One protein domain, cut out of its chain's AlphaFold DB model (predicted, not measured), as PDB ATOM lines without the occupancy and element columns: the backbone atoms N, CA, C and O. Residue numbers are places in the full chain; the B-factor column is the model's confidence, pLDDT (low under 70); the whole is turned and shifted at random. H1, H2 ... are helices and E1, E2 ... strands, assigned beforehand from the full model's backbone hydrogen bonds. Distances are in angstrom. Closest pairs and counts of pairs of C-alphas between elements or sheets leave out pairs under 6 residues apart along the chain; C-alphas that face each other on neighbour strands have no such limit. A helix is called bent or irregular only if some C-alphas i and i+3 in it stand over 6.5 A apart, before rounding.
ATOM      1  N   ILE A   3     168.387 134.853 186.093       88.50
ATOM      2  CA  ILE A   3     167.327 133.871 185.858       88.50
ATOM      3  C   ILE A   3     166.551 134.189 184.588       88.50
ATOM      4  O   ILE A   3     166.463 135.332 184.140       88.50
ATOM      5  N   GLU A   4     165.943 133.156 184.045       89.62
ATOM      6  CA  GLU A   4     165.040 133.204 182.915       89.62
ATOM      7  C   GLU A   4     163.725 132.561 183.332       89.62
ATOM      8  O   GLU A   4     163.707 131.463 183.887       89.62
ATOM      9  N   ILE A   5     162.609 133.242 183.091       88.25
ATOM     10  CA  ILE A   5     161.283 132.722 183.422       88.25
ATOM     11  C   ILE A   5     160.449 132.535 182.159       88.25
ATOM     12  O   ILE A   5     160.465 133.355 181.233       88.25
ATOM     13  N   LEU A   6     159.708 131.431 182.135       86.94
ATOM     14  CA  LEU A   6     158.729 131.113 181.107       86.94
ATOM     15  C   LEU A   6     157.330 131.312 181.681       86.94
ATOM     16  O   LEU A   6     156.981 130.698 182.687       86.94
ATOM     17  N   ILE A   7     156.523 132.133 181.011       86.12
ATOM     18  CA  ILE A   7     155.168 132.493 181.436       86.12
ATOM     19  C   ILE A   7     154.172 131.995 180.376       86.12
ATOM     20  O   ILE A   7     154.367 132.196 179.173       86.12
ATOM     21  N   LYS A   8     153.115 131.299 180.800       82.62
ATOM     22  CA  LYS A   8     152.003 130.846 179.952       82.62
ATOM     23  C   LYS A   8     151.290 132.064 179.356       82.62
ATOM     24  O   LYS A   8     151.266 133.137 179.941       82.62
ATOM     25  N   GLY A   9     150.747 131.923 178.148       74.25
ATOM     26  CA  GLY A   9     150.083 133.030 177.442       74.25
ATOM     27  C   GLY A   9     151.030 134.071 176.824       74.25
ATOM     28  O   GLY A   9     150.673 134.673 175.817       74.25
ATOM     29  N   LEU A  10     152.269 134.205 177.314       73.12
ATOM     30  CA  LEU A  10     153.350 134.975 176.674       73.12
ATOM     31  C   LEU A  10     154.161 134.096 175.703       73.12
ATOM     32  O   LEU A  10     155.393 134.050 175.736       73.12
ATOM     33  N   THR A  11     153.450 133.336 174.867       56.31
ATOM     34  CA  THR A  11     153.994 132.269 174.019       56.31
ATOM     35  C   THR A  11     155.250 132.707 173.248       56.31
ATOM     36  O   THR A  11     155.224 133.615 172.422       56.31
ATOM     37  N   ASN A  12     156.356 132.001 173.525       59.06
ATOM     38  CA  ASN A  12     157.691 132.081 172.906       59.06
ATOM     39  C   ASN A  12     158.631 133.218 173.337       59.06
ATOM     40  O   ASN A  12     159.680 133.381 172.713       59.06
ATOM     41  N   ARG A  13     158.338 133.970 174.405       73.88
ATOM     42  CA  ARG A  13     159.314 134.918 174.968       73.88
ATOM     43  C   ARG A  13     159.791 134.472 176.342       73.88
ATOM     44  O   ARG A  13     159.016 134.400 177.291       73.88
ATOM     45  N   ILE A  14     161.085 134.183 176.429       85.00
ATOM     46  CA  ILE A  14     161.788 134.060 177.702       85.00
ATOM     47  C   ILE A  14     161.891 135.465 178.295       85.00
ATOM     48  O   ILE A  14     162.318 136.394 177.609       85.00
ATOM     49  N   THR A  15     161.477 135.625 179.550       88.44
ATOM     50  CA  THR A  15     161.726 136.862 180.293       88.44
ATOM     51  C   THR A  15     162.999 136.677 181.096       88.44
ATOM     52  O   THR A  15     163.043 135.875 182.027       88.44
ATOM     53  N   THR A  16     164.043 137.397 180.712       89.81
ATOM     54  CA  THR A  16     165.327 137.383 181.409       89.81
ATOM     55  C   THR A  16     165.327 138.436 182.507       89.81
ATOM     56  O   THR A  16     164.938 139.581 182.281       89.81
ATOM     57  N   ILE A  17     165.774 138.045 183.698       90.38
ATOM     58  CA  ILE A  17     165.978 138.937 184.834       90.38
ATOM     59  C   ILE A  17     167.450 138.854 185.216       90.38
ATOM     60  O   ILE A  17     167.919 137.874 185.805       90.38
ATOM     61  N   ASP A  18     168.180 139.902 184.851       90.62
ATOM     62  CA  ASP A  18     169.562 140.098 185.263       90.62
ATOM     63  C   ASP A  18     169.612 140.664 186.687       90.62
ATOM     64  O   ASP A  18     168.712 141.392 187.111       90.62
ATOM     65  N   ASN A  19     170.677 140.331 187.423       90.44
ATOM     66  CA  ASN A  19     170.920 140.796 188.793       90.44
ATOM     67  C   ASN A  19     169.711 140.623 189.722       90.44
ATOM     68  O   ASN A  19     169.350 141.526 190.471       90.44
ATOM     69  N   LEU A  20     169.074 139.452 189.678       90.56
ATOM     70  CA  LEU A  20     168.042 139.087 190.637       90.56
ATOM     71  C   LEU A  20     168.620 139.175 192.053       90.56
ATOM     72  O   LEU A  20     169.617 138.505 192.360       90.56
ATOM     73  N   THR A  21     167.983 139.996 192.881       92.94
ATOM     74  CA  THR A  21     168.361 140.260 194.271       92.94
ATOM     75  C   THR A  21     167.367 139.683 195.258       92.94
ATOM     76  O   THR A  21     167.734 139.396 196.395       92.94
ATOM     77  N   LYS A  22     166.109 139.493 194.846       92.50
ATOM     78  CA  LYS A  22     165.070 139.006 195.746       92.50
ATOM     79  C   LYS A  22     163.944 138.305 194.996       92.50
ATOM     80  O   LYS A  22     163.550 138.721 193.907       92.50
ATOM     81  N   ILE A  23     163.400 137.263 195.614       90.38
ATOM     82  CA  ILE A  23     162.136 136.644 195.215       90.38
ATOM     83  C   ILE A  23     161.186 136.777 196.390       90.38
ATOM     84  O   ILE A  23     161.574 136.529 197.530       90.38
ATOM     85  N   GLN A  24     159.950 137.165 196.114       90.81
ATOM     86  CA  GLN A  24     158.881 137.110 197.097       90.81
ATOM     87  C   GLN A  24     157.706 136.307 196.554       90.81
ATOM     88  O   GLN A  24     157.426 136.340 195.356       90.81
ATOM     89  N   ILE A  25     157.011 135.602 197.434       87.88
ATOM     90  CA  ILE A  25     155.871 134.762 197.085       87.88
ATOM     91  C   ILE A  25     154.671 135.242 197.879       87.88
ATOM     92  O   ILE A  25     154.750 135.427 199.092       87.88
ATOM     93  N   LYS A  26     153.548 135.429 197.192       85.12
ATOM     94  CA  LYS A  26     152.276 135.704 197.849       85.12
ATOM     95  C   LYS A  26     151.747 134.432 198.501       85.12
ATOM     96  O   LYS A  26     151.435 133.464 197.799       85.12
ATOM     97  N   ASN A  27     151.635 134.443 199.826       69.62
ATOM     98  CA  ASN A  27     151.107 133.308 200.573       69.62
ATOM     99  C   ASN A  27     149.569 133.321 200.550       69.62
ATOM    100  O   ASN A  27     148.947 134.383 200.558       69.62
ATOM    101  N   ASN A  28     148.948 132.142 200.490       59.03
ATOM    102  CA  ASN A  28     147.492 131.993 200.383       59.03
ATOM    103  C   ASN A  28     146.855 131.684 201.744       59.03
ATOM    104  O   ASN A  28     145.976 130.828 201.850       59.03
ATOM    105  N   LEU A  29     147.350 132.321 202.809       57.38
ATOM    106  CA  LEU A  29     146.707 132.183 204.108       57.38
ATOM    107  C   LEU A  29     145.316 132.831 204.009       57.38
ATOM    108  O   LEU A  29     145.224 133.990 203.607       57.38
ATOM    109  N   PRO A  30     144.236 132.113 204.362       54.00
ATOM    110  CA  PRO A  30     142.848 132.543 204.157       54.00
ATOM    111  C   PRO A  30     142.409 133.671 205.107       54.00
ATOM    112  O   PRO A  30     141.225 133.838 205.373       54.00
ATOM    113  N   ILE A  31     143.355 134.429 205.662       58.53
ATOM    114  CA  ILE A  31     143.068 135.539 206.561       58.53
ATOM    115  C   ILE A  31     142.775 136.748 205.672       58.53
ATOM    116  O   ILE A  31     143.684 137.326 205.079       58.53
ATOM    117  N   GLU A  32     141.490 137.072 205.563       51.88
ATOM    118  CA  GLU A  32     140.842 137.944 204.568       51.88
ATOM    119  C   GLU A  32     141.396 139.378 204.412       51.88
ATOM    120  O   GLU A  32     140.895 140.119 203.571       51.88
ATOM    121  N   GLU A  33     142.446 139.796 205.127       52.56
ATOM    122  CA  GLU A  33     142.866 141.207 205.143       52.56
ATOM    123  C   GLU A  33     144.364 141.486 204.956       52.56
ATOM    124  O   GLU A  33     144.747 142.649 204.828       52.56
ATOM    125  N   LEU A  34     145.239 140.480 204.851       55.03
ATOM    126  CA  LEU A  34     146.673 140.730 204.648       55.03
ATOM    127  C   LEU A  34     147.236 139.866 203.524       55.03
ATOM    128  O   LEU A  34     147.684 138.743 203.730       55.03
ATOM    129  N   VAL A  35     147.273 140.438 202.318       60.59
ATOM    130  CA  VAL A  35     148.155 139.947 201.254       60.59
ATOM    131  C   VAL A  35     149.597 140.125 201.735       60.59
ATOM    132  O   VAL A  35     150.154 141.219 201.638       60.59
ATOM    133  N   SER A  36     150.197 139.063 202.271       72.69
ATOM    134  CA  SER A  36     151.609 139.043 202.641       72.69
ATOM    135  C   SER A  36     152.448 138.433 201.519       72.69
ATOM    136  O   SER A  36     152.108 137.406 200.924       72.69
ATOM    137  N   TYR A  37     153.560 139.105 201.223       82.38
ATOM    138  CA  TYR A  37     154.643 138.551 200.424       82.38
ATOM    139  C   TYR A  37     155.725 138.070 201.374       82.38
ATOM    140  O   TYR A  37     156.216 138.849 202.191       82.38
ATOM    141  N   GLU A  38     156.099 136.808 201.243       87.12
ATOM    142  CA  GLU A  38     157.187 136.214 202.006       87.12
ATOM    143  C   GLU A  38     158.427 136.102 201.136       87.12
ATOM    144  O   GLU A  38     158.348 135.800 199.944       87.12
ATOM    145  N   ASP A  39     159.577 136.377 201.740       88.56
ATOM    146  CA  ASP A  39     160.854 136.318 201.051       88.56
ATOM    147  C   ASP A  39     161.235 134.858 200.823       88.56
ATOM    148  O   ASP A  39     161.317 134.068 201.762       88.56
ATOM    149  N   PHE A  40     161.477 134.505 199.565       86.25
ATOM    150  CA  PHE A  40     161.925 133.173 199.204       86.25
ATOM    151  C   PHE A  40     163.455 133.154 199.073       86.25
ATOM    152  O   PHE A  40     164.009 134.002 198.360       86.25
ATOM    153  N   PRO A  41     164.155 132.205 199.722       86.00
ATOM    154  CA  PRO A  41     165.607 132.111 199.639       86.00
ATOM    155  C   PRO A  41     166.067 131.894 198.195       86.00
ATOM    156  O   PRO A  41     165.663 130.928 197.545       86.00
ATOM    157  N   LEU A  42     166.940 132.769 197.688       84.75
ATOM    158  CA  LEU A  42     167.462 132.649 196.321       84.75
ATOM    159  C   LEU A  42     168.194 131.320 196.099       84.75
ATOM    160  O   LEU A  42     168.075 130.724 195.030       84.75
ATOM    161  N   ASP A  43     168.885 130.821 197.122       82.69
ATOM    162  CA  ASP A  43     169.629 129.561 197.055       82.69
ATOM    163  C   ASP A  43     168.706 128.345 196.862       82.69
ATOM    164  O   ASP A  43     169.094 127.351 196.244       82.69
ATOM    165  N   SER A  44     167.451 128.444 197.309       80.94
ATOM    166  CA  SER A  44     166.437 127.386 197.219       80.94
ATOM    167  C   SER A  44     165.606 127.442 195.933       80.94
ATOM    168  O   SER A  44     164.669 126.667 195.771       80.94
ATOM    169  N   ILE A  45     165.907 128.338 194.986       78.38
ATOM    170  CA  ILE A  45     165.064 128.570 193.793       78.38
ATOM    171  C   ILE A  45     164.917 127.342 192.881       78.38
ATOM    172  O   ILE A  45     163.918 127.221 192.177       78.38
ATOM    173  N   LYS A  46     165.851 126.384 192.937       72.44
ATOM    174  CA  LYS A  46     165.722 125.085 192.245       72.44
ATOM    175  C   LYS A  46     164.555 124.241 192.762       72.44
ATOM    176  O   LYS A  46     164.028 123.420 192.021       72.44
ATOM    177  N   GLU A  47     164.177 124.439 194.019       67.25
ATOM    178  CA  GLU A  47     163.101 123.724 194.708       67.25
ATOM    179  C   GLU A  47     161.787 124.518 194.699       67.25
ATOM    180  O   GLU A  47     160.782 124.068 195.255       67.25
ATOM    181  N   LEU A  48     161.778 125.699 194.065       71.88
ATOM    182  CA  LEU A  48     160.599 126.546 193.969       71.88
ATOM    183  C   LEU A  48     159.488 125.785 193.236       71.88
ATOM    184  O   LEU A  48     159.488 125.635 192.013       71.88
ATOM    185  N   SER A  49     158.528 125.296 194.012       63.81
ATOM    186  CA  SER A  49     157.395 124.542 193.494       63.81
ATOM    187  C   SER A  49     156.470 125.482 192.729       63.81
ATOM    188  O   SER A  49     156.050 126.512 193.256       63.81
ATOM    189  N   LEU A  50     156.173 125.128 191.479       64.44
ATOM    190  CA  LEU A  50     155.238 125.843 190.612       64.44
ATOM    191  C   LEU A  50     153.803 125.626 191.121       64.44
ATOM    192  O   LEU A  50     153.426 124.493 191.411       64.44
ATOM    193  N   GLY A  51     153.003 126.692 191.203       60.81
ATOM    194  CA  GLY A  51     151.592 126.613 191.615       60.81
ATOM    195  C   GLY A  51     151.193 127.475 192.815       60.81
ATOM    196  O   GLY A  51     150.098 127.301 193.342       60.81
ATOM    197  N   LEU A  52     152.049 128.403 193.255       70.56
ATOM    198  CA  LEU A  52     151.681 129.412 194.257       70.56
ATOM    199  C   LEU A  52     150.842 130.528 193.613       70.56
ATOM    200  O   LEU A  52     150.678 130.562 192.397       70.56
ATOM    201  N   LEU A  53     150.263 131.434 194.402       74.38
ATOM    202  CA  LEU A  53     149.370 132.453 193.837       74.38
ATOM    203  C   LEU A  53     150.110 133.441 192.937       74.38
ATOM    204  O   LEU A  53     149.664 133.736 191.830       74.38
ATOM    205  N   GLU A  54     151.235 133.963 193.417       86.62
ATOM    206  CA  GLU A  54     151.983 135.006 192.728       86.62
ATOM    207  C   GLU A  54     153.444 135.017 193.172       86.62
ATOM    208  O   GLU A  54     153.749 134.878 194.358       86.62
ATOM    209  N   TYR A  55     154.334 135.212 192.207       88.88
ATOM    210  CA  TYR A  55     155.765 135.380 192.393       88.88
ATOM    211  C   TYR A  55     156.158 136.794 191.995       88.88
ATOM    212  O   TYR A  55     155.765 137.294 190.939       88.88
ATOM    213  N   LYS A  56     156.992 137.417 192.818       91.56
ATOM    214  CA  LYS A  56     157.589 138.718 192.566       91.56
ATOM    215  C   LYS A  56     159.099 138.559 192.502       91.56
ATOM    216  O   LYS A  56     159.749 138.318 193.515       91.56
ATOM    217  N   PHE A  57     159.647 138.705 191.307       91.81
ATOM    218  CA  PHE A  57     161.078 138.690 191.053       91.81
ATOM    219  C   PHE A  57     161.588 140.126 191.022       91.81
ATOM    220  O   PHE A  57     161.064 140.959 190.281       91.81
ATOM    221  N   ILE A  58     162.585 140.429 191.842       93.00
ATOM    222  CA  ILE A  58     163.110 141.780 192.026       93.00
ATOM    223  C   ILE A  58     164.590 141.764 191.658       93.00
ATOM    224  O   ILE A  58     165.359 140.941 192.163       93.00
ATOM    225  N   SER A  59     164.973 142.683 190.783       92.75
ATOM    226  CA  SER A  59     166.356 143.056 190.516       92.75
ATOM    227  C   SER A  59     166.581 144.521 190.881       92.75
ATOM    228  O   SER A  59     165.653 145.231 191.271       92.75
ATOM    229  N   ASP A  60     167.814 144.993 190.723       88.31
ATOM    230  CA  ASP A  60     168.174 146.393 190.987       88.31
ATOM    231  C   ASP A  60     167.410 147.392 190.102       88.31
ATOM    232  O   ASP A  60     167.271 148.563 190.448       88.31
ATOM    233  N   THR A  61     166.935 146.938 188.941       88.25
ATOM    234  CA  THR A  61     166.341 147.794 187.907       88.25
ATOM    235  C   THR A  61     164.882 147.484 187.620       88.25
ATOM    236  O   THR A  61     164.180 148.345 187.095       88.25
ATOM    237  N   ASN A  62     164.409 146.277 187.938       87.44
ATOM    238  CA  ASN A  62     163.092 145.814 187.527       87.44
ATOM    239  C   ASN A  62     162.396 144.997 188.614       87.44
ATOM    240  O   ASN A  62     163.015 144.290 189.406       87.44
ATOM    241  N   ILE A  63     161.067 145.052 188.586       90.44
ATOM    242  CA  ILE A  63     160.197 144.162 189.349       90.44
ATOM    243  C   ILE A  63     159.297 143.451 188.346       90.44
ATOM    244  O   ILE A  63     158.541 144.096 187.622       90.44
ATOM    245  N   VAL A  64     159.365 142.124 188.321       90.06
ATOM    246  CA  VAL A  64     158.516 141.274 187.484       90.06
ATOM    247  C   VAL A  64     157.575 140.491 188.385       90.06
ATOM    248  O   VAL A  64     158.016 139.776 189.282       90.06
ATOM    249  N   ILE A  65     156.275 140.635 188.147       90.25
ATOM    250  CA  ILE A  65     155.221 139.961 188.905       90.25
ATOM    251  C   ILE A  65     154.553 138.940 187.991       90.25
ATOM    252  O   ILE A  65     154.143 139.278 186.881       90.25
ATOM    253  N   VAL A  66     154.451 137.697 188.450       88.56
ATOM    254  CA  VAL A  66     153.891 136.581 187.685       88.56
ATOM    255  C   VAL A  66     152.931 135.806 188.567       88.56
ATOM    256  O   VAL A  66     153.329 135.301 189.617       88.56
ATOM    257  N   LYS A  67     151.678 135.651 188.133       87.06
ATOM    258  CA  LYS A  67     150.752 134.726 188.792       87.06
ATOM    259  C   LYS A  67     151.300 133.313 188.682       87.06
ATOM    260  O   LYS A  67     151.744 132.904 187.610       87.06
ATOM    261  N   GLY A  68     151.277 132.540 189.757       83.75
ATOM    262  CA  GLY A  68     151.927 131.234 189.707       83.75
ATOM    263  C   GLY A  68     151.211 130.210 188.833       83.75
ATOM    264  O   GLY A  68     151.870 129.301 188.339       83.75
ATOM    265  N   GLU A  69     149.921 130.397 188.535       84.94
ATOM    266  CA  GLU A  69     149.226 129.618 187.498       84.94
ATOM    267  C   GLU A  69     149.826 129.834 186.099       84.94
ATOM    268  O   GLU A  69     149.851 128.902 185.286       84.94
ATOM    269  N   ASP A  70     150.372 131.027 185.848       86.94
ATOM    270  CA  ASP A  70     150.998 131.412 184.588       86.94
ATOM    271  C   ASP A  70     152.484 131.048 184.553       86.94
ATOM    272  O   ASP A  70     153.045 130.864 183.476       86.94
ATOM    273  N   LEU A  71     153.152 130.891 185.697       86.19
ATOM    274  CA  LEU A  71     154.559 130.509 185.720       86.19
ATOM    275  C   LEU A  71     154.730 129.059 185.238       86.19
ATOM    276  O   LEU A  71     154.256 128.105 185.853       86.19
ATOM    277  N   LYS A  72     155.415 128.883 184.106       84.94
ATOM    278  CA  LYS A  72     155.652 127.574 183.480       84.94
ATOM    279  C   LYS A  72     156.968 126.950 183.922       84.94
ATOM    280  O   LYS A  72     157.023 125.742 184.116       84.94
ATOM    281  N   ALA A  73     158.026 127.748 183.996       83.88
ATOM    282  CA  ALA A  73     159.344 127.289 184.410       83.88
ATOM    283  C   ALA A  73     160.218 128.465 184.844       83.88
ATOM    284  O   ALA A  73     160.037 129.591 184.372       83.88
ATOM    285  N   ILE A  74     161.204 128.155 185.679       85.31
ATOM    286  CA  ILE A  74     162.336 129.021 185.991       85.31
ATOM    287  C   ILE A  74     163.596 128.282 185.560       85.31
ATOM    288  O   ILE A  74     163.795 127.119 185.906       85.31
ATOM    289  N   ILE A  75     164.436 128.962 184.799       85.81
ATOM    290  CA  ILE A  75     165.723 128.482 184.321       85.81
ATOM    291  C   ILE A  75     166.779 129.366 184.974       85.81
ATOM    292  O   ILE A  75     166.753 130.591 184.867       85.81
ATOM    293  N   ILE A  76     167.702 128.744 185.695       82.69
ATOM    294  CA  ILE A  76     168.801 129.445 186.352       82.69
ATOM    295  C   ILE A  76     169.998 129.396 185.413       82.69
ATOM    296  O   ILE A  76     170.463 128.306 185.089       82.69
ATOM    297  N   THR A  77     170.496 130.553 184.981       75.06
ATOM    298  CA  THR A  77     171.537 130.600 183.943       75.06
ATOM    299  C   THR A  77     172.936 130.873 184.481       75.06
ATOM    300  O   THR A  77     173.883 130.595 183.765       75.06
ATOM    301  N   ASN A  78     173.081 131.369 185.718       66.94
ATOM    302  CA  ASN A  78     174.381 131.560 186.378       66.94
ATOM    303  C   ASN A  78     174.315 131.090 187.839       66.94
ATOM    304  O   ASN A  78     173.676 131.746 188.670       66.94
ATOM    305  N   GLN A  79     174.982 129.975 188.128       56.31
ATOM    306  CA  GLN A  79     175.384 129.543 189.468       56.31
ATOM    307  C   GLN A  79     176.881 129.254 189.414       56.31
ATOM    308  O   GLN A  79     177.270 128.103 189.235       56.31
TER     309      GLN A  79
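Overview. This is residues 3 to 79 of the 80 residues of an uncharacterized protein of Streptococcus sp. DD04 (UniProt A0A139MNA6). Two antiparallel sheets, a strongly twisted one of E4, E3, E5 and E6 and a smaller one of E2, E1 and E7, stand as two walls of an open, loosely formed half-barrel, with the short helix H1 at the open side, reaching both only slightly. The loop of the E3 and E4 hairpin sticks out at one end with residues 29 to 34. The printed part has 77 residues, with seven named strands and one named helix in the order E1 E2 E3 E4 H1 E5 E6 E7, and is mostly strand. It is compact, with a radius of gyration of the C-alphas of 12.4 A and spans of 37 by 26 by 24 A.

Arrangement. The larger sheet runs E4, residues 37 to 40; E3, residues 20 to 26; E5, residues 54 to 59; and E6, residues 63 to 67. It is only just strongly twisted, its C-alphas lying up to 4.0 A off the best plane. E3 and E5 are antiparallel at 162 degrees, with N 24 and O 56 2.9 A apart, within hydrogen-bond range. E3 and E4 form a hairpin at 132 degrees, with N 38 and O 25 at 2.9 A; E5 and E6 form another at 164 degrees, with N 57 and O 64 at 2.8 A. In the other sheet E1, residues 3 to 7, is the inner strand. It forms a hairpin with E2, residues 15 to 17, at 151 degrees, with N 5 and O 15 at 2.9 A. It is antiparallel to E7, residues 71 to 76, at 164 degrees, with N 4 and O 75 at 2.8 A. Between the sheets, the closest C-alphas of E2 and E5 are those of Ile 17 and Ser 59, 7.0 A apart. H1, residues 42 to 47, only grazes both sheets; its closest C-alpha to E3 is that of Leu 42, 6.7 A from that of Ile 23. E4, H1 and E5 form a split strand-helix-strand unit, two strands running the same way with E3 between them, and its crossover is right-handed. H1 has 0 of 2 O i to N i+4 pairs and 2 of 3 O i to N i+3 pairs within range.

Along the chain. E1 begins at C-alpha 3 (167.327, 133.871, 185.858) and measures 13.0 A; E2 measures 6.6 A. E3, the longest strand by residues, measures 17.7 A and E4 9.1 A. H1 measures 10.1 A and is irregular, C-alphas 43 and 46 being 7.6 A apart. E5 measures 16.6 A, E6 13.4 A and E7 14.3 A, ending at C-alpha 76 (168.801, 129.445, 186.352).

Size, cuts and confidence. The farthest C-alphas, of Glu 32 and Asn 78, are 38.7 A apart. The printed part has no cut and no long link. Mean pLDDT of the printed part is 79.7; 17 residues are under 70, among them 27 to 35.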